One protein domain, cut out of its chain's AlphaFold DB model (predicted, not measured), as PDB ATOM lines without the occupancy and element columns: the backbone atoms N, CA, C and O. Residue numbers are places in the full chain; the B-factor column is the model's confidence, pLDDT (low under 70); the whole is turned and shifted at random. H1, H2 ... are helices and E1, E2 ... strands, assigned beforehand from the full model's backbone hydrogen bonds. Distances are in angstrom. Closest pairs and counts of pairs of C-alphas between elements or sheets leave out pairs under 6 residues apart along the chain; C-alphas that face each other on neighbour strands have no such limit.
ATOM      1  N   ASP A  28      22.214   5.655  44.373       90.50
ATOM      2  CA  ASP A  28      21.946   6.846  45.190       90.50
ATOM      3  C   ASP A  28      22.165   6.555  46.686       90.50
ATOM      4  O   ASP A  28      22.625   7.409  47.442       90.50
ATOM      5  N   GLY A  29      21.897   5.313  47.105       90.50
ATOM      6  CA  GLY A  29      22.193   4.773  48.431       90.50
ATOM      7  C   GLY A  29      23.638   4.304  48.632       90.50
ATOM      8  O   GLY A  29      23.903   3.615  49.614       90.50
ATOM      9  N   SER A  30      24.571   4.649  47.734       93.25
ATOM     10  CA  SER A  30      25.990   4.247  47.786       93.25
ATOM     11  C   SER A  30      26.230   2.729  47.703       93.25
ATOM     12  O   SER A  30      27.251   2.226  48.171       93.25
ATOM     13  N   VAL A  31      25.296   1.988  47.102       95.00
ATOM     14  CA  VAL A  31      25.390   0.550  46.821       95.00
ATOM     15  C   VAL A  31      25.598   0.336  45.325       95.00
ATOM     16  O   VAL A  31      24.682   0.467  44.509       95.00
ATOM     17  N   TYR A  32      26.817  -0.033  44.955       95.44
ATOM     18  CA  TYR A  32      27.252  -0.092  43.568       95.44
ATOM     19  C   TYR A  32      27.266  -1.532  43.033       95.44
ATOM     20  O   TYR A  32      27.927  -2.416  43.598       95.44
ATOM     21  N   PRO A  33      26.556  -1.800  41.919       95.56
ATOM     22  CA  PRO A  33      26.496  -3.129  41.333       95.56
ATOM     23  C   PRO A  33      27.814  -3.536  40.663       95.56
ATOM     24  O   PRO A  33      28.687  -2.725  40.365       95.56
ATOM     25  N   ASN A  34      27.929  -4.827  40.356       95.75
ATOM     26  CA  ASN A  34      29.081  -5.362  39.639       95.75
ATOM     27  C   ASN A  34      29.310  -4.651  38.300       95.75
ATOM     28  O   ASN A  34      28.393  -4.570  37.482       95.75
ATOM     29  N   VAL A  53      39.825 -15.034  48.568       96.94
ATOM     30  CA  VAL A  53      38.449 -15.487  48.303       96.94
ATOM     31  C   VAL A  53      38.407 -16.382  47.064       96.94
ATOM     32  O   VAL A  53      37.858 -17.484  47.103       96.94
ATOM     33  N   ASN A  54      39.041 -15.964  45.964       97.38
ATOM     34  CA  ASN A  54      39.076 -16.767  44.738       97.38
ATOM     35  C   ASN A  54      39.810 -18.104  44.933       97.38
ATOM     36  O   ASN A  54      39.348 -19.135  44.439       97.38
ATOM     37  N   GLN A  55      40.914 -18.116  45.684       96.81
ATOM     38  CA  GLN A  55      41.647 -19.341  46.001       96.81
ATOM     39  C   GLN A  55      40.814 -20.294  46.869       96.81
ATOM     40  O   GLN A  55      40.783 -21.497  46.601       96.81
ATOM     41  N   ARG A  56      40.091 -19.769  47.867       96.06
ATOM     42  CA  ARG A  56      39.199 -20.556  48.732       96.06
ATOM     43  C   ARG A  56      38.061 -21.174  47.932       96.06
ATOM     44  O   ARG A  56      37.803 -22.364  48.081       96.06
ATOM     45  N   LEU A  57      37.438 -20.427  47.019       95.38
ATOM     46  CA  LEU A  57      36.394 -20.957  46.133       95.38
ATOM     47  C   LEU A  57      36.916 -22.075  45.215       95.38
ATOM     48  O   LEU A  57      36.214 -23.065  44.999       95.38
ATOM     49  N   ALA A  58      38.149 -21.962  44.722       94.44
ATOM     50  CA  ALA A  58      38.772 -22.961  43.854       94.44
ATOM     51  C   ALA A  58      39.306 -24.203  44.599       94.44
ATOM     52  O   ALA A  58      39.652 -25.203  43.961       94.44
ATOM     53  N   GLN A  59      39.381 -24.167  45.933       93.50
ATOM     54  CA  GLN A  59      39.986 -25.224  46.739       93.50
ATOM     55  C   GLN A  59      39.317 -26.585  46.494       93.50
ATOM     56  O   GLN A  59      38.095 -26.731  46.576       93.50
ATOM     57  N   ARG A  60      40.122 -27.616  46.204       89.56
ATOM     58  CA  ARG A  60      39.610 -28.972  45.958       89.56
ATOM     59  C   ARG A  60      38.910 -29.526  47.199       89.56
ATOM     60  O   ARG A  60      39.432 -29.435  48.306       89.56
ATOM     61  N   ARG A  61      37.762 -30.173  46.986       81.50
ATOM     62  CA  ARG A  61      37.019 -30.903  48.022       81.50
ATOM     63  C   ARG A  61      37.059 -32.404  47.748       81.50
ATOM     64  O   ARG A  61      36.478 -32.826  46.749       81.50
ATOM     65  N   PRO A  62      37.663 -33.222  48.628       75.25
ATOM     66  CA  PRO A  62      37.652 -34.680  48.491       75.25
ATOM     67  C   PRO A  62      36.251 -35.310  48.531       75.25
ATOM     68  O   PRO A  62      36.080 -36.440  48.084       75.25
ATOM     69  N   SER A  63      35.251 -34.611  49.078       71.75
ATOM     70  CA  SER A  63      33.841 -35.028  49.046       71.75
ATOM     71  C   SER A  63      33.169 -34.813  47.686       71.75
ATOM     72  O   SER A  63      32.142 -35.420  47.429       71.75
ATOM     73  N   LEU A  64      33.758 -33.998  46.804       72.31
ATOM     74  CA  LEU A  64      33.243 -33.668  45.469       72.31
ATOM     75  C   LEU A  64      34.191 -34.139  44.357       72.31
ATOM     76  O   LEU A  64      34.338 -33.479  43.326       72.31
ATOM     77  N   SER A  65      34.901 -35.250  44.567       65.56
ATOM     78  CA  SER A  65      35.615 -35.891  43.462       65.56
ATOM     79  C   SER A  65      34.608 -36.408  42.432       65.56
ATOM     80  O   SER A  65      33.514 -36.836  42.792       65.56
ATOM     81  N   LEU A  66      34.991 -36.440  41.153       64.50
ATOM     82  CA  LEU A  66      34.158 -37.015  40.081       64.50
ATOM     83  C   LEU A  66      33.796 -38.492  40.323       64.50
ATOM     84  O   LEU A  66      32.867 -38.999  39.717       64.50
ATOM     85  N   SER A  67      34.538 -39.183  41.191       61.38
ATOM     86  CA  SER A  67      34.226 -40.546  41.626       61.38
ATOM     87  C   SER A  67      33.132 -40.624  42.697       61.38
ATOM     88  O   SER A  67      32.536 -41.679  42.858       61.38
ATOM     89  N   LYS A  68      32.891 -39.539  43.446       67.62
ATOM     90  CA  LYS A  68      31.856 -39.450  44.490       67.62
ATOM     91  C   LYS A  68      30.602 -38.718  44.018       67.62
ATOM     92  O   LYS A  68      29.524 -39.004  44.515       67.62
ATOM     93  N   PHE A  69      30.739 -37.801  43.060       74.25
ATOM     94  CA  PHE A  69      29.611 -37.179  42.374       74.25
ATOM     95  C   PHE A  69      29.297 -37.966  41.100       74.25
ATOM     96  O   PHE A  69      30.011 -37.839  40.102       74.25
ATOM     97  N   SER A  70      28.280 -38.826  41.168       81.69
ATOM     98  CA  SER A  70      27.973 -39.771  40.095       81.69
ATOM     99  C   SER A  70      27.333 -39.092  38.877       81.69
ATOM    100  O   SER A  70      26.814 -37.976  38.961       81.69
ATOM    101  N   GLU A  71      27.379 -39.766  37.724       85.81
ATOM    102  CA  GLU A  71      26.689 -39.296  36.516       85.81
ATOM    103  C   GLU A  71      25.175 -39.234  36.746       85.81
ATOM    104  O   GLU A  71      24.512 -38.301  36.320       85.81
ATOM    105  N   GLU A  72      24.628 -40.184  37.502       86.25
ATOM    106  CA  GLU A  72      23.204 -40.245  37.822       86.25
ATOM    107  C   GLU A  72      22.755 -39.035  38.646       86.25
ATOM    108  O   GLU A  72      21.683 -38.492  38.384       86.25
ATOM    109  N   ALA A  73      23.576 -38.582  39.601       83.81
ATOM    110  CA  ALA A  73      23.302 -37.379  40.388       83.81
ATOM    111  C   ALA A  73      23.334 -36.112  39.516       83.81
ATOM    112  O   ALA A  73      22.482 -35.233  39.661       83.81
ATOM    113  N   TYR A  74      24.283 -36.036  38.577       88.94
ATOM    114  CA  TYR A  74      24.338 -34.957  37.589       88.94
ATOM    115  C   TYR A  74      23.093 -34.938  36.693       88.94
ATOM    116  O   TYR A  74      22.445 -33.905  36.554       88.94
ATOM    117  N   GLU A  75      22.727 -36.084  36.132       90.19
ATOM    118  CA  GLU A  75      21.559 -36.233  35.267       90.19
ATOM    119  C   GLU A  75      20.251 -35.963  36.021       90.19
ATOM    120  O   GLU A  75      19.312 -35.382  35.475       90.19
ATOM    121  N   GLN A  76      20.171 -36.337  37.301       87.56
ATOM    122  CA  GLN A  76      19.044 -35.981  38.157       87.56
ATOM    123  C   GLN A  76      18.941 -34.467  38.345       87.56
ATOM    124  O   GLN A  76      17.842 -33.928  38.231       87.56
ATOM    125  N   PHE A  77      20.063 -33.785  38.586       88.31
ATOM    126  CA  PHE A  77      20.105 -32.329  38.674       88.31
ATOM    127  C   PHE A  77      19.686 -31.661  37.359       88.31
ATOM    128  O   PHE A  77      18.806 -30.804  37.370       88.31
ATOM    129  N   ALA A  78      20.268 -32.075  36.231       89.44
ATOM    130  CA  ALA A  78      19.966 -31.501  34.923       89.44
ATOM    131  C   ALA A  78      18.485 -31.685  34.557       89.44
ATOM    132  O   ALA A  78      17.831 -30.739  34.125       89.44
ATOM    133  N   ARG A  79      17.917 -32.872  34.820       88.81
ATOM    134  CA  ARG A  79      16.475 -33.097  34.670       88.81
ATOM    135  C   ARG A  79      15.663 -32.222  35.621       88.81
ATOM    136  O   ARG A  79      14.673 -31.649  35.187       88.81
ATOM    137  N   ALA A  80      16.038 -32.125  36.895       86.88
ATOM    138  CA  ALA A  80      15.302 -31.311  37.862       86.88
ATOM    139  C   ALA A  80      15.266 -29.825  37.466       86.88
ATOM    140  O   ALA A  80      14.225 -29.195  37.631       86.88
ATOM    141  N   ASP A  81      16.364 -29.290  36.923       87.69
ATOM    142  CA  ASP A  81      16.422 -27.925  36.385       87.69
ATOM    143  C   ASP A  81      15.487 -27.746  35.184       87.69
ATOM    144  O   ASP A  81      14.662 -26.839  35.189       87.69
ATOM    145  N   GLU A  82      15.554 -28.652  34.205       88.69
ATOM    146  CA  GLU A  82      14.738 -28.587  32.984       88.69
ATOM    147  C   GLU A  82      13.229 -28.654  33.277       88.69
ATOM    148  O   GLU A  82      12.429 -27.961  32.657       88.69
ATOM    149  N   HIS A  83      12.818 -29.472  34.252       86.19
ATOM    150  CA  HIS A  83      11.404 -29.607  34.617       86.19
ATOM    151  C   HIS A  83      10.907 -28.478  35.537       86.19
ATOM    152  O   HIS A  83       9.701 -28.369  35.779       86.19
ATOM    153  N   ALA A  84      11.800 -27.649  36.084       86.88
ATOM    154  CA  ALA A  84      11.417 -26.562  36.970       86.88
ATOM    155  C   ALA A  84      10.945 -25.345  36.162       86.88
ATOM    156  O   ALA A  84      11.727 -24.639  35.541       86.88
ATOM    157  N   SER A  85       9.651 -25.040  36.237       81.94
ATOM    158  CA  SER A  85       9.033 -23.898  35.543       81.94
ATOM    159  C   SER A  85       9.019 -22.607  36.373       81.94
ATOM    160  O   SER A  85       9.007 -21.504  35.833       81.94
ATOM    161  N   LYS A  86       9.043 -22.713  37.709       83.94
ATOM    162  CA  LYS A  86       8.948 -21.569  38.637       83.94
ATOM    163  C   LYS A  86      10.118 -21.541  39.622       83.94
ATOM    164  O   LYS A  86      10.690 -22.575  39.957       83.94
ATOM    165  N   GLU A  87      10.417 -20.358  40.169       79.94
ATOM    166  CA  GLU A  87      11.454 -20.151  41.203       79.94
ATOM    167  C   GLU A  87      11.319 -21.126  42.382       79.94
ATOM    168  O   GLU A  87      12.310 -21.705  42.822       79.94
ATOM    169  N   LYS A  88      10.083 -21.374  42.834       81.38
ATOM    170  CA  LYS A  88       9.796 -22.346  43.893       81.38
ATOM    171  C   LYS A  88      10.292 -23.754  43.538       81.38
ATOM    172  O   LYS A  88      10.951 -24.382  44.355       81.38
ATOM    173  N   GLN A  89      10.029 -24.223  42.318       78.75
ATOM    174  CA  GLN A  89      10.448 -25.556  41.874       78.75
ATOM    175  C   GLN A  89      11.966 -25.654  41.738       78.75
ATOM    176  O   GLN A  89      12.543 -26.662  42.125       78.75
ATOM    177  N   VAL A  90      12.635 -24.592  41.280       78.56
ATOM    178  CA  VAL A  90      14.104 -24.548  41.269       78.56
ATOM    179  C   VAL A  90      14.656 -24.696  42.689       78.56
ATOM    180  O   VAL A  90      15.558 -25.499  42.926       78.56
ATOM    181  N   MET A  91      14.083 -23.967  43.652       79.19
ATOM    182  CA  MET A  91      14.497 -24.026  45.057       79.19
ATOM    183  C   MET A  91      14.192 -25.376  45.727       79.19
ATOM    184  O   MET A  91      14.922 -25.786  46.627       79.19
ATOM    185  N   GLU A  92      13.129 -26.067  45.312       80.75
ATOM    186  CA  GLU A  92      12.701 -27.350  45.890       80.75
ATOM    187  C   GLU A  92      13.345 -28.573  45.227       80.75
ATOM    188  O   GLU A  92      13.535 -29.584  45.896       80.75
ATOM    189  N   LEU A  93      13.688 -28.502  43.939       78.38
ATOM    190  CA  LEU A  93      14.135 -29.663  43.162       78.38
ATOM    191  C   LEU A  93      15.615 -29.587  42.778       78.38
ATOM    192  O   LEU A  93      16.320 -30.586  42.887       78.38
ATOM    193  N   ALA A  94      16.107 -28.417  42.359       77.19
ATOM    194  CA  ALA A  94      17.470 -28.270  41.841       77.19
ATOM    195  C   ALA A  94      18.467 -27.835  42.929       77.19
ATOM    196  O   ALA A  94      19.526 -28.446  43.089       77.19
ATOM    197  N   ILE A  95      18.126 -26.811  43.720       79.88
ATOM    198  CA  ILE A  95      19.012 -26.292  44.776       79.88
ATOM    199  C   ILE A  95      19.367 -27.354  45.831       79.88
ATOM    200  O   ILE A  95      20.545 -27.433  46.186       79.88
ATOM    201  N   PRO A  96      18.453 -28.226  46.305       74.50
ATOM    202  CA  PRO A  96      18.807 -29.215  47.320       74.50
ATOM    203  C   PRO A  96      19.856 -30.223  46.851       74.50
ATOM    204  O   PRO A  96      20.605 -30.708  47.688       74.50
ATOM    205  N   ILE A  97      19.953 -30.491  45.541       70.38
ATOM    206  CA  ILE A  97      20.978 -31.368  44.947       70.38
ATOM    207  C   ILE A  97      22.351 -30.672  44.922       70.38
ATOM    208  O   ILE A  97      23.390 -31.306  45.112       70.38
ATOM    209  N   ILE A  98      22.373 -29.348  44.733       66.44
ATOM    210  CA  ILE A  98      23.592 -28.529  44.858       66.44
ATOM    211  C   ILE A  98      24.054 -28.505  46.326       66.44
ATOM    212  O   ILE A  98      25.252 -28.585  46.644       66.44
ATOM    213  N   GLU A  99      23.101 -28.422  47.248       64.69
ATOM    214  CA  GLU A  99      23.353 -28.453  48.680       64.69
ATOM    215  C   GLU A  99      23.586 -29.882  49.197       64.69
ATOM    216  O   GLU A  99      23.225 -30.875  48.587       64.69
ATOM    217  N   VAL A 100      24.215 -30.020  50.365       54.72
ATOM    218  CA  VAL A 100      24.336 -31.323  51.061       54.72
ATOM    219  C   VAL A 100      22.982 -31.734  51.683       54.72
ATOM    220  O   VAL A 100      22.861 -32.743  52.368       54.72
ATOM    221  N   ARG A 101      21.931 -30.937  51.460       52.97
ATOM    222  CA  ARG A 101      20.625 -31.087  52.097       52.97
ATOM    223  C   ARG A 101      19.951 -32.405  51.726       52.97
ATOM    224  O   ARG A 101      19.273 -32.951  52.577       52.97
ATOM    225  N   THR A 102      20.159 -32.927  50.519       50.72
ATOM    226  CA  THR A 102      19.580 -34.220  50.110       50.72
ATOM    227  C   THR A 102      20.295 -35.416  50.747       50.72
ATOM    228  O   THR A 102      19.646 -36.390  51.096       50.72
ATOM    229  N   GLU A 103      21.614 -35.351  50.958       53.16
ATOM    230  CA  GLU A 103      22.364 -36.433  51.628       53.16
ATOM    231  C   GLU A 103      22.139 -36.449  53.147       53.16
ATOM    232  O   GLU A 103      22.276 -37.486  53.793       53.16
ATOM    233  N   LEU A 104      21.806 -35.293  53.729       56.12
ATOM    234  CA  LEU A 104      21.651 -35.110  55.172       56.12
ATOM    235  C   LEU A 104      20.226 -34.721  55.583       56.12
ATOM    236  O   LEU A 104      20.037 -34.294  56.721       56.12
ATOM    237  N   SER A 105      19.223 -34.857  54.707       56.59
ATOM    238  CA  SER A 105      17.828 -34.475  55.005       56.59
ATOM    239  C   SER A 105      17.285 -35.192  56.234       56.59
ATOM    240  O   SER A 105      16.516 -34.616  56.996       56.59
ATOM    241  N   ASP A 106      17.755 -36.417  56.453       54.19
ATOM    242  CA  ASP A 106      17.322 -37.283  57.547       54.19
ATOM    243  C   ASP A 106      18.084 -36.992  58.855       54.19
ATOM    244  O   ASP A 106      17.734 -37.503  59.914       54.19
ATOM    245  N   HIS A 107      19.125 -36.153  58.788       44.72
ATOM    246  CA  HIS A 107      20.022 -35.817  59.901       44.72
ATOM    247  C   HIS A 107      20.002 -34.326  60.267       44.72
ATOM    248  O   HIS A 107      20.457 -33.948  61.345       44.72
ATOM    249  N   ILE A 108      19.503 -33.463  59.378       46.12
ATOM    250  CA  ILE A 108      19.446 -32.014  59.564       46.12
ATOM    251  C   ILE A 108      17.989 -31.573  59.489       46.12
ATOM    252  O   ILE A 108      17.417 -31.450  58.407       46.12
ATOM    253  N   ILE A 109      17.417 -31.244  60.644       49.75
ATOM    254  CA  ILE A 109      16.173 -30.479  60.716       49.75
ATOM    255  C   ILE A 109      16.551 -28.995  60.577       49.75
ATOM    256  O   ILE A 109      17.315 -28.492  61.405       49.75
ATOM    257  N   PRO A 110      16.071 -28.271  59.547       52.78
ATOM    258  CA  PRO A 110      16.264 -26.827  59.467       52.78
ATOM    259  C   PRO A 110      15.696 -26.160  60.723       52.78
ATOM    260  O   PRO A 110      14.574 -26.463  61.125       52.78
ATOM    261  N   SER A 111      16.463 -25.265  61.347       56.91
ATOM    262  CA  SER A 111      16.005 -24.565  62.551       56.91
ATOM    263  C   SER A 111      14.734 -23.765  62.258       56.91
ATOM    264  O   SER A 111      14.681 -22.996  61.299       56.91
ATOM    265  N   SER A 119      23.120 -13.181  61.842       82.00
ATOM    266  CA  SER A 119      23.980 -12.355  60.988       82.00
ATOM    267  C   SER A 119      24.229 -13.084  59.660       82.00
ATOM    268  O   SER A 119      25.108 -13.948  59.589       82.00
ATOM    269  N   PRO A 120      23.411 -12.853  58.616       88.06
ATOM    270  CA  PRO A 120      23.609 -13.489  57.322       88.06
ATOM    271  C   PRO A 120      24.712 -12.781  56.526       88.06
ATOM    272  O   PRO A 120      24.702 -11.564  56.364       88.06
ATOM    273  N   ASN A 121      25.637 -13.560  55.971       94.50
ATOM    274  CA  ASN A 121      26.682 -13.084  55.058       94.50
ATOM    275  C   ASN A 121      26.906 -14.025  53.854       94.50
ATOM    276  O   ASN A 121      27.872 -13.886  53.103       94.50
ATOM    277  N   PHE A 122      25.993 -14.976  53.653       95.31
ATOM    278  CA  PHE A 122      25.906 -15.811  52.462       95.31
ATOM    279  C   PHE A 122      24.457 -15.826  51.975       95.31
ATOM    280  O   PHE A 122      23.563 -16.200  52.732       95.31
ATOM    281  N   PHE A 123      24.234 -15.456  50.717       95.19
ATOM    282  CA  PHE A 123      22.895 -15.331  50.139       95.19
ATOM    283  C   PHE A 123      22.788 -16.092  48.818       95.19
ATOM    284  O   PHE A 123      23.758 -16.177  48.059       95.19
ATOM    285  N   LEU A 124      21.597 -16.612  48.520       93.62
ATOM    286  CA  LEU A 124      21.270 -17.259  47.252       93.62
ATOM    287  C   LEU A 124      19.939 -16.721  46.722       93.62
ATOM    288  O   LEU A 124      18.906 -16.874  47.365       93.62
ATOM    289  N   ALA A 125      19.964 -16.171  45.512       90.69
ATOM    290  CA  ALA A 125      18.775 -15.881  44.726       90.69
ATOM    291  C   ALA A 125      18.649 -16.923  43.605       90.69
ATOM    292  O   ALA A 125      19.390 -16.880  42.621       90.69
ATOM    293  N   ALA A 126      17.717 -17.863  43.742       89.50
ATOM    294  CA  ALA A 126      17.360 -18.768  42.654       89.50
ATOM    295  C   ALA A 126      16.219 -18.161  41.832       89.50
ATOM    296  O   ALA A 126      15.376 -17.447  42.368       89.50
ATOM    297  N   LYS A 127      16.188 -18.420  40.529       88.62
ATOM    298  CA  LYS A 127      15.112 -17.997  39.633       88.62
ATOM    299  C   LYS A 127      14.744 -19.136  38.693       88.62
ATOM    300  O   LYS A 127      15.624 -19.860  38.239       88.62
ATOM    301  N   GLY A 128      13.445 -19.261  38.417       84.44
ATOM    302  CA  GLY A 128      12.935 -20.139  37.361       84.44
ATOM    303  C   GLY A 128      13.323 -19.638  35.963       84.44
ATOM    304  O   GLY A 128      13.848 -18.526  35.857       84.44
ATOM    305  N   PRO A 129      13.037 -20.418  34.907       82.44
ATOM    306  CA  PRO A 129      13.349 -20.071  33.517       82.44
ATOM    307  C   PRO A 129      12.799 -18.709  33.080       82.44
ATOM    308  O   PRO A 129      13.508 -17.932  32.448       82.44
ATOM    309  N   ASP A 130      11.573 -18.382  33.497       84.12
ATOM    310  CA  ASP A 130      10.922 -17.098  33.193       84.12
ATOM    311  C   ASP A 130      11.299 -15.979  34.183       84.12
ATOM    312  O   ASP A 130      10.816 -14.844  34.111       84.12
ATOM    313  N   GLY A 131      12.151 -16.289  35.160       86.00
ATOM    314  CA  GLY A 131      12.603 -15.340  36.160       86.00
ATOM    315  C   GLY A 131      13.555 -14.299  35.573       86.00
ATOM    316  O   GLY A 131      14.365 -14.557  34.693       86.00
ATOM    317  N   SER A 132      13.518 -13.074  36.094       90.81
ATOM    318  CA  SER A 132      14.414 -12.029  35.598       90.81
ATOM    319  C   SER A 132      15.799 -12.116  36.244       90.81
ATOM    320  O   SER A 132      15.978 -11.756  37.411       90.81
ATOM    321  N   LEU A 133      16.820 -12.472  35.456       90.81
ATOM    322  CA  LEU A 133      18.225 -12.370  35.879       90.81
ATOM    323  C   LEU A 133      18.600 -10.942  36.323       90.81
ATOM    324  O   LEU A 133      19.416 -10.764  37.229       90.81
ATOM    325  N   ALA A 134      18.008  -9.911  35.711       91.00
ATOM    326  CA  ALA A 134      18.237  -8.524  36.113       91.00
ATOM    327  C   ALA A 134      17.710  -8.247  37.530       91.00
ATOM    328  O   ALA A 134      18.395  -7.597  38.318       91.00
ATOM    329  N   VAL A 135      16.537  -8.785  37.878       90.62
ATOM    330  CA  VAL A 135      15.999  -8.711  39.246       90.62
ATOM    331  C   VAL A 135      16.897  -9.473  40.218       90.62
ATOM    332  O   VAL A 135      17.262  -8.919  41.250       90.62
ATOM    333  N   ALA A 136      17.328 -10.691  39.874       93.06
ATOM    334  CA  ALA A 136      18.219 -11.472  40.734       93.06
ATOM    335  C   ALA A 136      19.550 -10.754  41.012       93.06
ATOM    336  O   ALA A 136      20.048 -10.781  42.132       93.06
ATOM    337  N   ARG A 137      20.110 -10.052  40.016       94.69
ATOM    338  CA  ARG A 137      21.317  -9.224  40.195       94.69
ATOM    339  C   ARG A 137      21.098  -8.058  41.153       94.69
ATOM    340  O   ARG A 137      21.989  -7.758  41.939       94.69
ATOM    341  N   ARG A 138      19.932  -7.409  41.099       93.50
ATOM    342  CA  ARG A 138      19.579  -6.327  42.030       93.50
ATOM    343  C   ARG A 138      19.391  -6.843  43.452       93.50
ATOM    344  O   ARG A 138      19.898  -6.216  44.374       93.50
ATOM    345  N   GLN A 139      18.727  -7.989  43.613       93.00
ATOM    346  CA  GLN A 139      18.587  -8.674  44.903       93.00
ATOM    347  C   GLN A 139      19.963  -9.037  45.474       93.00
ATOM    348  O   GLN A 139      20.308  -8.585  46.557       93.00
ATOM    349  N   ALA A 140      20.810  -9.706  44.687       95.06
ATOM    350  CA  ALA A 140      22.167 -10.066  45.099       95.06
ATOM    351  C   ALA A 140      23.037  -8.851  45.477       95.06
ATOM    352  O   ALA A 140      23.876  -8.957  46.368       95.06
ATOM    353  N   CYS A 141      22.853  -7.705  44.817       95.69
ATOM    354  CA  CYS A 141      23.559  -6.470  45.156       95.69
ATOM    355  C   CYS A 141      23.077  -5.883  46.488       95.69
ATOM    356  O   CYS A 141      23.887  -5.498  47.327       95.69
ATOM    357  N   TYR A 142      21.759  -5.821  46.675       95.19
ATOM    358  CA  TYR A 142      21.139  -5.298  47.887       95.19
ATOM    359  C   TYR A 142      21.459  -6.169  49.110       95.19
ATOM    360  O   TYR A 142      21.974  -5.666  50.108       95.19
ATOM    361  N   ASP A 143      21.243  -7.481  49.003       94.25
ATOM    362  CA  ASP A 143      21.524  -8.447  50.069       94.25
ATOM    363  C   ASP A 143      23.018  -8.472  50.411       94.25
ATOM    364  O   ASP A 143      23.401  -8.515  51.579       94.25
ATOM    365  N   GLY A 144      23.876  -8.361  49.391       95.69
ATOM    366  CA  GLY A 144      25.321  -8.267  49.559       95.69
ATOM    367  C   GLY A 144      25.746  -7.046  50.375       95.69
ATOM    368  O   GLY A 144      26.585  -7.169  51.267       95.69
ATOM    369  N   ALA A 145      25.133  -5.886  50.124       95.38
ATOM    370  CA  ALA A 145      25.378  -4.676  50.904       95.38
ATOM    371  C   ALA A 145      24.877  -4.807  52.351       95.38
ATOM    372  O   ALA A 145      25.585  -4.426  53.283       95.38
ATOM    373  N   LEU A 146      23.693  -5.396  52.561       93.38
ATOM    374  CA  LEU A 146      23.158  -5.641  53.904       93.38
ATOM    375  C   LEU A 146      24.039  -6.593  54.718       93.38
ATOM    376  O   LEU A 146      24.332  -6.300  55.879       93.38
ATOM    377  N   GLY A 147      24.485  -7.695  54.111       93.62
ATOM    378  CA  GLY A 147      25.402  -8.639  54.748       93.62
ATOM    379  C   GLY A 147      26.732  -7.985  55.103       93.62
ATOM    380  O   GLY A 147      27.185  -8.089  56.241       93.62
ATOM    381  N   ALA A 148      27.314  -7.220  54.173       94.12
ATOM    382  CA  ALA A 148      28.576  -6.532  54.414       94.12
ATOM    383  C   ALA A 148      28.444  -5.488  55.535       94.12
ATOM    384  O   ALA A 148      29.330  -5.380  56.380       94.12
ATOM    385  N   ARG A 149      27.307  -4.779  55.609       92.81
ATOM    386  CA  ARG A 149      26.995  -3.859  56.712       92.81
ATOM    387  C   ARG A 149      26.919  -4.584  58.054       92.81
ATOM    388  O   ARG A 149      27.500  -4.117  59.025       92.81
ATOM    389  N   GLY A 150      26.207  -5.710  58.115       91.12
ATOM    390  CA  GLY A 150      26.082  -6.509  59.338       91.12
ATOM    391  C   GLY A 150      27.430  -7.055  59.815       91.12
ATOM    392  O   GLY A 150      27.767  -6.944  60.993       91.12
ATOM    393  N   MET A 151      28.230  -7.571  58.882       93.69
ATOM    394  CA  MET A 151      29.587  -8.044  59.146       93.69
ATOM    395  C   MET A 151      30.500  -6.929  59.654       93.69
ATOM    396  O   MET A 151      31.175  -7.119  60.664       93.69
ATOM    397  N   TYR A 152      30.465  -5.758  59.018       92.19
ATOM    398  CA  TYR A 152      31.217  -4.593  59.471       92.19
ATOM    399  C   TYR A 152      30.825  -4.186  60.897       92.19
ATOM    400  O   TYR A 152      31.700  -4.003  61.738       92.19
ATOM    401  N   SER A 153      29.524  -4.131  61.210       90.69
ATOM    402  CA  SER A 153      29.048  -3.809  62.562       90.69
ATOM    403  C   SER A 153      29.610  -4.758  63.626       90.69
ATOM    404  O   SER A 153      30.028  -4.290  64.685       90.69
ATOM    405  N   LEU A 154      29.678  -6.066  63.341       89.50
ATOM    406  CA  LEU A 154      30.309  -7.050  64.231       89.50
ATOM    407  C   LEU A 154      31.816  -6.798  64.362       89.50
ATOM    408  O   LEU A 154      32.339  -6.686  65.468       89.50
ATOM    409  N   GLN A 155      32.509  -6.648  63.234       90.69
ATOM    410  CA  GLN A 155      33.959  -6.441  63.197       90.69
ATOM    411  C   GLN A 155      34.392  -5.153  63.904       90.69
ATOM    412  O   GLN A 155      35.447  -5.143  64.536       90.69
ATOM    413  N   SER A 156      33.578  -4.097  63.849       90.06
ATOM    414  CA  SER A 156      33.845  -2.809  64.495       90.06
ATOM    415  C   SER A 156      33.328  -2.701  65.930       90.06
ATOM    416  O   SER A 156      33.626  -1.718  66.609       90.06
ATOM    417  N   TYR A 157      32.539  -3.674  66.403       89.25
ATOM    418  CA  TYR A 157      31.932  -3.606  67.730       89.25
ATOM    419  C   TYR A 157      33.005  -3.371  68.791       89.25
ATOM    420  O   TYR A 157      34.041  -4.034  68.784       89.25
ATOM    421  N   GLY A 158      32.763  -2.428  69.698       84.31
ATOM    422  CA  GLY A 158      33.685  -2.146  70.794       84.31
ATOM    423  C   GLY A 158      34.876  -1.247  70.451       84.31
ATOM    424  O   GLY A 158      35.596  -0.883  71.371       84.31
ATOM    425  N   GLN A 159      35.091  -0.880  69.184       85.56
ATOM    426  CA  GLN A 159      36.234  -0.059  68.775       85.56
ATOM    427  C   GLN A 159      35.926   1.441  68.872       85.56
ATOM    428  O   GLN A 159      34.904   1.894  68.358       85.56
ATOM    429  N   ASP A 160      36.845   2.221  69.446       81.19
ATOM    430  CA  ASP A 160      36.718   3.687  69.529       81.19
ATOM    431  C   ASP A 160      36.756   4.355  68.149       81.19
ATOM    432  O   ASP A 160      36.109   5.374  67.907       81.19
ATOM    433  N   LYS A 161      37.522   3.767  67.221       82.75
ATOM    434  CA  LYS A 161      37.643   4.235  65.841       82.75
ATOM    435  C   LYS A 161      37.591   3.056  64.865       82.75
ATOM    436  O   LYS A 161      38.638   2.488  64.552       82.75
ATOM    437  N   PRO A 162      36.391   2.700  64.375       80.44
ATOM    438  CA  PRO A 162      36.222   1.698  63.331       80.44
ATOM    439  C   PRO A 162      37.081   2.003  62.100       80.44
ATOM    440  O   PRO A 162      37.213   3.161  61.692       80.44
ATOM    441  N   THR A 163      37.668   0.962  61.513       83.81
ATOM    442  CA  THR A 163      38.509   1.072  60.314       83.81
ATOM    443  C   THR A 163      37.873   0.345  59.140       83.81
ATOM    444  O   THR A 163      37.217  -0.679  59.312       83.81
ATOM    445  N   TYR A 164      38.073   0.885  57.940       86.06
ATOM    446  CA  TYR A 164      37.639   0.268  56.693       86.06
ATOM    447  C   TYR A 164      38.826  -0.464  56.076       86.06
ATOM    448  O   TYR A 164      39.709   0.153  55.481       86.06
ATOM    449  N   ASP A 165      38.858  -1.781  56.240       88.31
ATOM    450  CA  ASP A 165      39.921  -2.636  55.707       88.31
ATOM    451  C   ASP A 165      39.759  -2.936  54.205       88.31
ATOM    452  O   ASP A 165      40.672  -3.479  53.586       88.31
ATOM    453  N   ASN A 166      38.623  -2.550  53.613       92.50
ATOM    454  CA  ASN A 166      38.219  -2.848  52.238       92.50
ATOM    455  C   ASN A 166      38.240  -4.352  51.915       92.50
ATOM    456  O   ASN A 166      38.444  -4.741  50.763       92.50
ATOM    457  N   ASN A 167      38.042  -5.213  52.916       95.19
ATOM    458  CA  ASN A 167      37.930  -6.648  52.712       95.19
ATOM    459  C   ASN A 167      36.492  -7.056  52.404       95.19
ATOM    460  O   ASN A 167      35.513  -6.531  52.937       95.19
ATOM    461  N   ALA A 168      36.366  -8.060  51.546       96.12
ATOM    462  CA  ALA A 168      35.128  -8.787  51.380       96.12
ATOM    463  C   ALA A 168      34.843  -9.649  52.609       96.12
ATOM    464  O   ALA A 168      35.722 -10.361  53.089       96.12
ATOM    465  N   SER A 169      33.583  -9.651  53.038       92.69
ATOM    466  CA  SER A 169      33.082 -10.493  54.136       92.69
ATOM    467  C   SER A 169      31.762 -11.192  53.801       92.69
ATOM    468  O   SER A 169      31.252 -11.984  54.595       92.69
ATOM    469  N   THR A 170      31.192 -10.898  52.626       97.19
ATOM    470  CA  THR A 170      29.875 -11.381  52.196       97.19
ATOM    471  C   THR A 170      29.935 -11.990  50.801       97.19
ATOM    472  O   THR A 170      30.607 -11.463  49.909       97.19
ATOM    473  N   ILE A 171      29.195 -13.081  50.602       98.19
ATOM    474  CA  ILE A 171      29.002 -13.741  49.308       98.19
ATOM    475  C   ILE A 171      27.526 -13.704  48.925       98.19
ATOM    476  O   ILE A 171      26.657 -14.053  49.724       98.19
ATOM    477  N   THR A 172      27.240 -13.368  47.671       97.88
ATOM    478  CA  THR A 172      25.910 -13.538  47.083       97.88
ATOM    479  C   THR A 172      25.986 -14.415  45.844       97.88
ATOM    480  O   THR A 172      26.885 -14.296  45.013       97.88
ATOM    481  N   SER A 173      25.046 -15.345  45.731       97.19
ATOM    482  CA  SER A 173      24.957 -16.304  44.635       97.19
ATOM    483  C   SER A 173      23.643 -16.129  43.893       97.19
ATOM    484  O   SER A 173      22.613 -15.826  44.491       97.19
ATOM    485  N   ILE A 174      23.671 -16.341  42.586       96.56
ATOM    486  CA  ILE A 174      22.490 -16.358  41.732       96.56
ATOM    487  C   ILE A 174      22.480 -17.674  40.978       96.56
ATOM    488  O   ILE A 174      23.473 -18.003  40.328       96.56
ATOM    489  N   TYR A 175      21.356 -18.378  41.014       95.12
ATOM    490  CA  TYR A 175      21.103 -19.511  40.138       95.12
ATOM    491  C   TYR A 175      19.950 -19.178  39.191       95.12
ATOM    492  O   TYR A 175      18.861 -18.827  39.642       95.12
ATOM    493  N   HIS A 176      20.196 -19.235  37.885       93.50
ATOM    494  CA  HIS A 176      19.190 -18.929  36.867       93.50
ATOM    495  C   HIS A 176      19.532 -19.629  35.551       93.50
ATOM    496  O   HIS A 176      20.639 -19.435  35.038       93.50
ATOM    497  N   GLY A 177      18.580 -20.392  35.002       90.00
ATOM    498  CA  GLY A 177      18.706 -21.087  33.715       90.00
ATOM    499  C   GLY A 177      19.970 -21.942  33.633       90.00
ATOM    500  O   GLY A 177      20.866 -21.643  32.840       90.00
ATOM    501  N   GLY A 178      20.121 -22.905  34.546       92.06
ATOM    502  CA  GLY A 178      21.296 -23.776  34.589       92.06
ATOM    503  C   GLY A 178      22.625 -23.093  34.934       92.06
ATOM    504  O   GLY A 178      23.673 -23.730  34.877       92.06
ATOM    505  N   THR A 179      22.641 -21.799  35.272       95.50
ATOM    506  CA  THR A 179      23.880 -21.042  35.504       95.50
ATOM    507  C   THR A 179      23.984 -20.563  36.944       95.50
ATOM    508  O   THR A 179      23.143 -19.793  37.411       95.50
ATOM    509  N   LEU A 180      25.080 -20.926  37.612       97.25
ATOM    510  CA  LEU A 180      25.476 -20.358  38.895       97.25
ATOM    511  C   LEU A 180      26.392 -19.151  38.665       97.25
ATOM    512  O   LEU A 180      27.407 -19.249  37.977       97.25
ATOM    513  N   LYS A 181      26.072 -18.008  39.267       98.00
ATOM    514  CA  LYS A 181      26.936 -16.820  39.333       98.00
ATOM    515  C   LYS A 181      27.192 -16.482  40.787       98.00
ATOM    516  O   LYS A 181      26.251 -16.470  41.571       98.00
ATOM    517  N   MET A 182      28.430 -16.161  41.136       98.31
ATOM    518  CA  MET A 182      28.776 -15.763  42.499       98.31
ATOM    519  C   MET A 182      29.464 -14.409  42.508       98.31
ATOM    520  O   MET A 182      30.249 -14.086  41.612       98.31
ATOM    521  N   TYR A 183      29.166 -13.638  43.541       98.44
ATOM    522  CA  TYR A 183      29.672 -12.301  43.778       98.44
ATOM    523  C   TYR A 183      30.132 -12.188  45.225       98.44
ATOM    524  O   TYR A 183      29.694 -12.936  46.099       98.44
ATOM    525  N   THR A 184      30.996 -11.220  45.474       98.25
ATOM    526  CA  THR A 184      31.347 -10.783  46.817       98.25
ATOM    527  C   THR A 184      31.027  -9.309  46.989       98.25
ATOM    528  O   THR A 184      31.025  -8.568  46.006       98.25
ATOM    529  N   SER A 185      30.732  -8.902  48.221       97.44
ATOM    530  CA  SER A 185      30.472  -7.508  48.580       97.44
ATOM    531  C   SER A 185      31.384  -7.062  49.717       97.44
ATOM    532  O   SER A 185      31.653  -7.836  50.640       97.44
ATOM    533  N   HIS A 186      31.851  -5.816  49.636       94.81
ATOM    534  CA  HIS A 186      32.695  -5.180  50.646       94.81
ATOM    535  C   HIS A 186      32.296  -3.718  50.860       94.81
ATOM    536  O   HIS A 186      31.661  -3.120  49.985       94.81
ATOM    537  N   LEU A 187      32.664  -3.166  52.020       92.44
ATOM    538  CA  LEU A 187      32.558  -1.736  52.305       92.44
ATOM    539  C   LEU A 187      33.871  -1.035  51.975       92.44
ATOM    540  O   LEU A 187      34.943  -1.580  52.232       92.44
ATOM    541  N   ALA A 188      33.771   0.214  51.531       89.81
ATOM    542  CA  ALA A 188      34.866   1.167  51.588       89.81
ATOM    543  C   ALA A 188      34.422   2.461  52.270       89.81
ATOM    544  O   ALA A 188      33.240   2.827  52.285       89.81
ATOM    545  N   GLN A 189      35.398   3.179  52.815       85.56
ATOM    546  CA  GLN A 189      35.162   4.515  53.331       85.56
ATOM    547  C   GLN A 189      34.862   5.474  52.175       85.56
ATOM    548  O   GLN A 189      35.610   5.526  51.200       85.56
ATOM    549  N   SER A 190      33.803   6.273  52.306       79.88
ATOM    550  CA  SER A 190      33.525   7.337  51.343       79.88
ATOM    551  C   SER A 190      34.526   8.489  51.486       79.88
ATOM    552  O   SER A 190      35.042   8.775  52.569       79.88
ATOM    553  N   ASN A 191      34.780   9.193  50.383       69.94
ATOM    554  CA  ASN A 191      35.656  10.360  50.364       69.94
ATOM    555  C   ASN A 191      34.990  11.549  51.085       69.94
ATOM    556  O   ASN A 191      34.176  12.266  50.501       69.94
ATOM    557  N   GLY A 192      35.352  11.771  52.351       61.53
ATOM    558  CA  GLY A 192      34.991  12.965  53.123       61.53
ATOM    559  C   GLY A 192      34.438  12.665  54.526       61.53
ATOM    560  O   GLY A 192      33.840  11.612  54.747       61.53
ATOM    561  N   PRO A 193      34.623  13.580  55.496       57.16
ATOM    562  CA  PRO A 193      34.135  13.392  56.860       57.16
ATOM    563  C   PRO A 193      32.602  13.306  56.897       57.16
ATOM    564  O   PRO A 193      31.911  14.118  56.285       57.16
ATOM    565  N   GLY A 194      32.072  12.318  57.623       64.75
ATOM    566  CA  GLY A 194      30.633  12.155  57.866       64.75
ATOM    567  C   GLY A 194      29.817  11.569  56.706       64.75
ATOM    568  O   GLY A 194      28.595  11.490  56.818       64.75
ATOM    569  N   ARG A 195      30.447  11.152  55.599       74.94
ATOM    570  CA  ARG A 195      29.734  10.451  54.522       74.94
ATOM    571  C   ARG A 195      29.444   8.995  54.886       74.94
ATOM    572  O   ARG A 195      30.242   8.339  55.553       74.94
ATOM    573  N   GLN A 196      28.301   8.505  54.408       79.44
ATOM    574  CA  GLN A 196      27.920   7.095  54.499       79.44
ATOM    575  C   GLN A 196      28.965   6.214  53.797       79.44
ATOM    576  O   GLN A 196      29.544   6.657  52.804       79.44
ATOM    577  N   PRO A 197      29.225   4.991  54.289       88.75
ATOM    578  CA  PRO A 197      30.121   4.065  53.611       88.75
ATOM    579  C   PRO A 197      29.564   3.656  52.246       88.75
ATOM    580  O   PRO A 197      28.353   3.620  52.031       88.75
ATOM    581  N   GLU A 198      30.473   3.313  51.344       93.38
ATOM    582  CA  GLU A 198      30.148   2.817  50.013       93.38
ATOM    583  C   GLU A 198      30.234   1.290  49.987       93.38
ATOM    584  O   GLU A 198      31.112   0.703  50.619       93.38
ATOM    585  N   TYR A 199      29.334   0.642  49.251       95.62
ATOM    586  CA  TYR A 199      29.248  -0.812  49.138       95.62
ATOM    587  C   TYR A 199      29.476  -1.228  47.695       95.62
ATOM    588  O   TYR A 199      28.802  -0.734  46.792       95.62
ATOM    589  N   TYR A 200      30.373  -2.181  47.476       96.69
ATOM    590  CA  TYR A 200      30.753  -2.598  46.130       96.69
ATOM    591  C   TYR A 200      30.604  -4.097  45.956       96.69
ATOM    592  O   TYR A 200      31.212  -4.886  46.686       96.69
ATOM    593  N   MET A 201      29.833  -4.487  44.943       97.94
ATOM    594  CA  MET A 201      29.684  -5.878  44.532       97.94
ATOM    595  C   MET A 201      30.641  -6.212  43.380       97.94
ATOM    596  O   MET A 201      30.673  -5.516  42.370       97.94
ATOM    597  N   HIS A 202      31.353  -7.339  43.462       97.94
ATOM    598  CA  HIS A 202      32.234  -7.837  42.398       97.94
ATOM    599  C   HIS A 202      31.963  -9.307  42.079       97.94
ATOM    600  O   HIS A 202      31.821 -10.129  42.979       97.94
ATOM    601  N   GLN A 203      31.920  -9.663  40.793       98.06
ATOM    602  CA  GLN A 203      31.688 -11.044  40.358       98.06
ATOM    603  C   GLN A 203      32.939 -11.911  40.530       98.06
ATOM    604  O   GLN A 203      33.951 -11.664  39.877       98.06
ATOM    605  N   LEU A 204      32.830 -12.967  41.336       97.88
ATOM    606  CA  LEU A 204      33.878 -13.964  41.563       97.88
ATOM    607  C   LEU A 204      33.959 -14.972  40.412       97.88
ATOM    608  O   LEU A 204      35.039 -15.270  39.916       97.88
ATOM    609  N   GLY A 205      32.812 -15.478  39.954       97.12
ATOM    610  CA  GLY A 205      32.790 -16.545  38.954       97.12
ATOM    611  C   GLY A 205      31.420 -16.824  38.352       97.12
ATOM    612  O   GLY A 205      30.396 -16.253  38.744       97.12
ATOM    613  N   THR A 206      31.412 -17.673  37.327       97.81
ATOM    614  CA  THR A 206      30.203 -18.181  36.672       97.81
ATOM    615  C   THR A 206      30.447 -19.618  36.225       97.81
ATOM    616  O   THR A 206      31.473 -19.891  35.610       97.81
ATOM    617  N   TRP A 207      29.489 -20.503  36.496       97.31
ATOM    618  CA  TRP A 207      29.549 -21.924  36.166       97.31
ATOM    619  C   TRP A 207      28.260 -22.343  35.456       97.31
ATOM    620  O   TRP A 207      27.164 -22.066  35.944       97.31
ATOM    621  N   GLY A 208      28.397 -22.989  34.295       96.38
ATOM    622  CA  GLY A 208      27.286 -23.610  33.574       96.38
ATOM    623  C   GLY A 208      27.002 -24.989  34.159       96.38
ATOM    624  O   GLY A 208      27.653 -25.965  33.792       96.38
ATOM    625  N   MET A 209      26.061 -25.053  35.093       93.94
ATOM    626  CA  MET A 209      25.777 -26.227  35.919       93.94
ATOM    627  C   MET A 209      25.114 -27.362  35.135       93.94
ATOM    628  O   MET A 209      25.213 -28.505  35.556       93.94
ATOM    629  N   THR A 210      24.466 -27.068  34.007       93.94
ATOM    630  CA  THR A 210      23.773 -28.050  33.147       93.94
ATOM    631  C   THR A 210      24.522 -28.368  31.849       93.94
ATOM    632  O   THR A 210      24.038 -29.135  31.023       93.94
ATOM    633  N   GLY A 211      25.710 -27.785  31.643       92.19
ATOM    634  CA  GLY A 211      26.488 -27.981  30.413       92.19
ATOM    635  C   GLY A 211      27.375 -29.230  30.418       92.19
ATOM    636  O   GLY A 211      27.627 -29.813  29.369       92.19
ATOM    637  N   SER A 212      27.892 -29.630  31.584       94.12
ATOM    638  CA  SER A 212      28.620 -30.893  31.771       94.12
ATOM    639  C   SER A 212      28.743 -31.239  33.255       94.12
ATOM    640  O   SER A 212      28.780 -30.341  34.103       94.12
ATOM    641  N   ARG A 213      28.939 -32.528  33.573       89.81
ATOM    642  CA  ARG A 213      29.227 -32.979  34.944       89.81
ATOM    643  C   ARG A 213      30.426 -32.256  35.558       89.81
ATOM    644  O   ARG A 213      30.371 -31.855  36.715       89.81
ATOM    645  N   GLY A 214      31.505 -32.066  34.795       92.50
ATOM    646  CA  GLY A 214      32.707 -31.375  35.274       92.50
ATOM    647  C   GLY A 214      32.422 -29.933  35.701       92.50
ATOM    648  O   GLY A 214      32.755 -29.545  36.820       92.50
ATOM    649  N   ALA A 215      31.727 -29.173  34.849       93.69
ATOM    650  CA  ALA A 215      31.345 -27.794  35.148       93.69
ATOM    651  C   ALA A 215      30.372 -27.698  36.336       93.69
ATOM    652  O   ALA A 215      30.512 -26.804  37.172       93.69
ATOM    653  N   CYS A 216      29.434 -28.646  36.446       92.19
ATOM    654  CA  CYS A 216      28.534 -28.763  37.591       92.19
ATOM    655  C   CYS A 216      29.313 -28.980  38.890       92.19
ATOM    656  O   CYS A 216      29.167 -28.210  39.837       92.19
ATOM    657  N   VAL A 217      30.214 -29.965  38.920       91.12
ATOM    658  CA  VAL A 217      31.041 -30.265  40.096       91.12
ATOM    659  C   VAL A 217      31.912 -29.072  40.490       91.12
ATOM    660  O   VAL A 217      32.055 -28.787  41.680       91.12
ATOM    661  N   ASP A 218      32.470 -28.344  39.522       93.12
ATOM    662  CA  ASP A 218      33.248 -27.133  39.788       93.12
ATOM    663  C   ASP A 218      32.392 -26.017  40.404       93.12
ATOM    664  O   ASP A 218      32.820 -25.380  41.371       93.12
ATOM    665  N   GLY A 219      31.167 -25.820  39.909       94.69
ATOM    666  CA  GLY A 219      30.229 -24.848  40.466       94.69
ATOM    667  C   GLY A 219      29.716 -25.232  41.856       94.69
ATOM    668  O   GLY A 219      29.747 -24.403  42.765       94.69
ATOM    669  N   VAL A 220      29.340 -26.500  42.075       91.94
ATOM    670  CA  VAL A 220      28.963 -27.023  43.404       91.94
ATOM    671  C   VAL A 220      30.121 -26.841  44.387       91.94
ATOM    672  O   VAL A 220      29.919 -26.419  45.528       91.94
ATOM    673  N   ARG A 221      31.356 -27.112  43.953       92.75
ATOM    674  CA  ARG A 221      32.553 -26.926  44.778       92.75
ATOM    675  C   ARG A 221      32.736 -25.470  45.182       92.75
ATOM    676  O   ARG A 221      32.895 -25.209  46.374       92.75
ATOM    677  N   ALA A 222      32.677 -24.546  44.224       95.81
ATOM    678  CA  ALA A 222      32.789 -23.118  44.497       95.81
ATOM    679  C   ALA A 222      31.695 -22.640  45.460       95.81
ATOM    680  O   ALA A 222      31.997 -21.971  46.446       95.81
ATOM    681  N   PHE A 223      30.448 -23.066  45.239       94.69
ATOM    682  CA  PHE A 223      29.315 -22.734  46.097       94.69
ATOM    683  C   PHE A 223      29.523 -23.203  47.542       94.69
ATOM    684  O   PHE A 223      29.397 -22.417  48.481       94.69
ATOM    685  N   ARG A 224      29.902 -24.475  47.737       91.62
ATOM    686  CA  ARG A 224      30.138 -25.041  49.076       91.62
ATOM    687  C   ARG A 224      31.356 -24.410  49.762       91.62
ATOM    688  O   ARG A 224      31.291 -24.117  50.951       91.62
ATOM    689  N   ASN A 225      32.435 -24.147  49.022       94.94
ATOM    690  CA  ASN A 225      33.602 -23.415  49.529       94.94
ATOM    691  C   ASN A 225      33.252 -22.016  50.011       94.94
ATOM    692  O   ASN A 225      33.667 -21.626  51.096       94.94
ATOM    693  N   ALA A 226      32.461 -21.287  49.239       95.94
ATOM    694  CA  ALA A 226      32.056 -19.949  49.613       95.94
ATOM    695  C   ALA A 226      31.142 -19.927  50.845       95.94
ATOM    696  O   ALA A 226      31.262 -19.020  51.663       95.94
ATOM    697  N   ARG A 227      30.261 -20.928  51.008       92.94
ATOM    698  CA  ARG A 227      29.446 -21.087  52.228       92.94
ATOM    699  C   ARG A 227      30.309 -21.279  53.468       92.94
ATOM    700  O   ARG A 227      30.036 -20.669  54.497       92.94
ATOM    701  N   ASP A 228      31.325 -22.131  53.372       93.50
ATOM    702  CA  ASP A 228      32.220 -22.401  54.496       93.50
ATOM    703  C   ASP A 228      33.117 -21.196  54.796       93.50
ATOM    704  O   ASP A 228      33.215 -20.799  55.951       93.50
ATOM    705  N   TRP A 229      33.666 -20.546  53.768       96.25
ATOM    706  CA  TRP A 229      34.418 -19.301  53.930       96.25
ATOM    707  C   TRP A 229      33.570 -18.207  54.594       96.25
ATOM    708  O   TRP A 229      34.000 -17.607  55.573       96.25
ATOM    709  N   ALA A 230      32.330 -17.993  54.139       95.94
ATOM    710  CA  ALA A 230      31.432 -17.015  54.752       95.94
ATOM    711  C   ALA A 230      31.130 -17.358  56.222       95.94
ATOM    712  O   ALA A 230      31.125 -16.466  57.070       95.94
ATOM    713  N   ARG A 231      30.940 -18.645  56.551       92.81
ATOM    714  CA  ARG A 231      30.793 -19.093  57.945       92.81
ATOM    715  C   ARG A 231      32.001 -18.687  58.784       92.81
ATOM    716  O   ARG A 231      31.809 -18.090  59.832       92.81
ATOM    717  N   GLU A 232      33.214 -18.968  58.320       94.94
ATOM    718  CA  GLU A 232      34.441 -18.630  59.053       94.94
ATOM    719  C   GLU A 232      34.560 -17.123  59.305       94.94
ATOM    720  O   GLU A 232      34.775 -16.721  60.445       94.94
ATOM    721  N   GLN A 233      34.325 -16.292  58.279       95.00
ATOM    722  CA  GLN A 233      34.350 -14.830  58.425       95.00
ATOM    723  C   GLN A 233      33.357 -14.346  59.489       95.00
ATOM    724  O   GLN A 233      33.670 -13.478  60.304       95.00
ATOM    725  N   ARG A 234      32.145 -14.912  59.487       94.50
ATOM    726  CA  ARG A 234      31.099 -14.572  60.453       94.50
ATOM    727  C   ARG A 234      31.457 -15.021  61.862       94.50
ATOM    728  O   ARG A 234      31.320 -14.238  62.796       94.50
ATOM    729  N   ASP A 235      31.873 -16.268  62.015       94.31
ATOM    730  CA  ASP A 235      32.133 -16.860  63.322       94.31
ATOM    731  C   ASP A 235      33.341 -16.174  63.991       94.31
ATOM    732  O   ASP A 235      33.303 -15.896  65.190       94.31
ATOM    733  N   GLU A 236      34.362 -15.789  63.216       93.94
ATOM    734  CA  GLU A 236      35.475 -14.959  63.692       93.94
ATOM    735  C   GLU A 236      35.011 -13.560  64.125       93.94
ATOM    736  O   GLU A 236      35.347 -13.113  65.223       93.94
ATOM    737  N   ALA A 237      34.187 -12.882  63.320       91.44
ATOM    738  CA  ALA A 237      33.661 -11.563  63.677       91.44
ATOM    739  C   ALA A 237      32.806 -11.600  64.957       91.44
ATOM    740  O   ALA A 237      32.928 -10.715  65.802       91.44
ATOM    741  N   ILE A 238      31.972 -12.634  65.125       90.00
ATOM    742  CA  ILE A 238      31.174 -12.846  66.342       90.00
ATOM    743  C   ILE A 238      32.087 -13.081  67.544       90.00
ATOM    744  O   ILE A 238      31.884 -12.474  68.596       90.00
ATOM    745  N   LYS A 239      33.098 -13.944  67.395       92.31
ATOM    746  CA  LYS A 239      34.067 -14.227  68.456       92.31
ATOM    747  C   LYS A 239      34.743 -12.937  68.935       92.31
ATOM    748  O   LYS A 239      34.688 -12.642  70.125       92.31
ATOM    749  N   LEU A 240      35.289 -12.144  68.011       91.25
ATOM    750  CA  LEU A 240      35.962 -10.880  68.326       91.25
ATOM    751  C   LEU A 240      35.018  -9.851  68.966       91.25
ATOM    752  O   LEU A 240      35.414  -9.130  69.882       91.25
ATOM    753  N   ALA A 241      33.767  -9.768  68.506       88.50
ATOM    754  CA  ALA A 241      32.772  -8.875  69.098       88.50
ATOM    755  C   ALA A 241      32.450  -9.267  70.550       88.50
ATOM    756  O   ALA A 241      32.395  -8.400  71.422       88.50
ATOM    757  N   ASN A 242      32.290 -10.566  70.819       90.62
ATOM    758  CA  ASN A 242      32.012 -11.085  72.158       90.62
ATOM    759  C   ASN A 242      33.194 -10.893  73.115       90.62
ATOM    760  O   ASN A 242      32.983 -10.516  74.264       90.62
ATOM    761  N   GLU A 243      34.429 -11.107  72.651       92.25
ATOM    762  CA  GLU A 243      35.638 -10.828  73.441       92.25
ATOM    763  C   GLU A 243      35.651  -9.365  73.909       92.25
ATOM    764  O   GLU A 243      35.733  -9.093  75.104       92.25
ATOM    765  N   ARG A 244      35.401  -8.417  72.998       89.56
ATOM    766  CA  ARG A 244      35.333  -6.985  73.343       89.56
ATOM    767  C   ARG A 244      34.150  -6.620  74.233       89.56
ATOM    768  O   ARG A 244      34.238  -5.660  74.994       89.56
ATOM    769  N   ALA A 245      33.027  -7.328  74.113       88.00
ATOM    770  CA  ALA A 245      31.883  -7.130  74.996       88.00
ATOM    771  C   ALA A 245      32.220  -7.534  76.439       88.00
ATOM    772  O   ALA A 245      31.833  -6.829  77.366       88.00
ATOM    773  N   ASN A 246      32.972  -8.624  76.611       88.81
ATOM    774  CA  ASN A 246      33.395  -9.122  77.919       88.81
ATOM    775  C   ASN A 246      34.489  -8.258  78.561       88.81
ATOM    776  O   ASN A 246      34.513  -8.124  79.782       88.81
ATOM    777  N   ASP A 247      35.366  -7.657  77.756       83.19
ATOM    778  CA  ASP A 247      36.452  -6.791  78.238       83.19
ATOM    779  C   ASP A 247      35.978  -5.383  78.636       83.19
ATOM    780  O   ASP A 247      36.730  -4.610  79.239       83.19
ATOM    781  N   ARG A 248      34.733  -5.013  78.310       71.56
ATOM    782  CA  ARG A 248      34.172  -3.735  78.752       71.56
ATOM    783  C   ARG A 248      33.866  -3.792  80.250       71.56
ATOM    784  O   ARG A 248      33.196  -4.722  80.698       71.56
TER     785      ARG A 248
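What this domain is: This is residues 28 to 34, 53 to 111 and 119 to 248 of the 340 residues of an uncharacterized protein of Venustampulla echinocandica (UniProt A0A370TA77). A twisted sheet of four strands, E1 to E4, curls round helix H4 on one face, while the long helix H5 crosses the other face slantwise. H2 and H3 make a helical hairpin at one end of the longest axis, and short H1 packs on H5. The printed part has 196 residues, with named elements in the order H1 H2 H3 E1 H4 E2 E3 E4 H5, five helices and four strands, class mixed. The sheet, order E1 E2 E3 E4, is mixed. The whole is compact, with a radius of gyration of the C-alphas of 18.3 A, and only just elongated, spanning 56 by 37 by 30 A.

How they stand to each other: Residues 31 to 32 pair, parallel, with residues 199 to 200 of E4 (residues 198 to 208). H1 (53 to 58) only grazes the sheet and touches residues 221 to 229 of H5 (213 to 246), closest C-alphas Leu 57 and Ala 222, 4.5 A, at a steep tilt of 39 degrees, opposite ways. H2 (71 to 83) and H3 (87 to 98) touch as a hairpin at a shallow tilt of 8 degrees, closest C-alphas Ala 80 and Ala 94, 5.5 A. E1 (122 to 127), H4 (133 to 156) and E2 (168 to 176) form a strand-helix-strand unit, two parallel neighbour strands with a helix between, its crossover right-handed; N 125 and O 173 are 2.9 A apart. E2, E3 (179 to 188) and E4 form a meander, each strand the antiparallel neighbour of the one before, with N 174 and O 181 at 2.8 A and N 184 and O 202 at 2.8 A. There are three layers, helices on both faces of the sheet: H3 and H5 on one face, H4 on the other. H4 and H5 touch, closest C-alphas Gln 155 and Ala 237, 5.2 A, at a shallow tilt of 30 degrees, the same way. Every O i to N i+4 pair is within hydrogen-bond range in H1, H2, H4 and H5; in H3, 5 of 8 are.

Where its parts are: H1 begins at C-alpha 53, (38.449, -15.487, 48.303). From first to last C-alpha H4 measures 34.0 A, E4 31.3 A, E3 29.5 A and H5 49.3 A. H5 ends at C-alpha 246, (33.395, -9.122, 77.919).

The domain as a whole: The C-alphas farthest apart, of Glu 72 and Pro 193, are 58.0 A apart. Residues 35 to 52 are cut out, with 16.3 A between C-alphas 34 and 53, and residues 112 to 118, with 14.7 A between C-alphas 111 and 119. The links H1 to H2 and H4 to E2 are long. The pLDDT is under 70 in residues 65 to 68, 98 to 111 and 191 to 194.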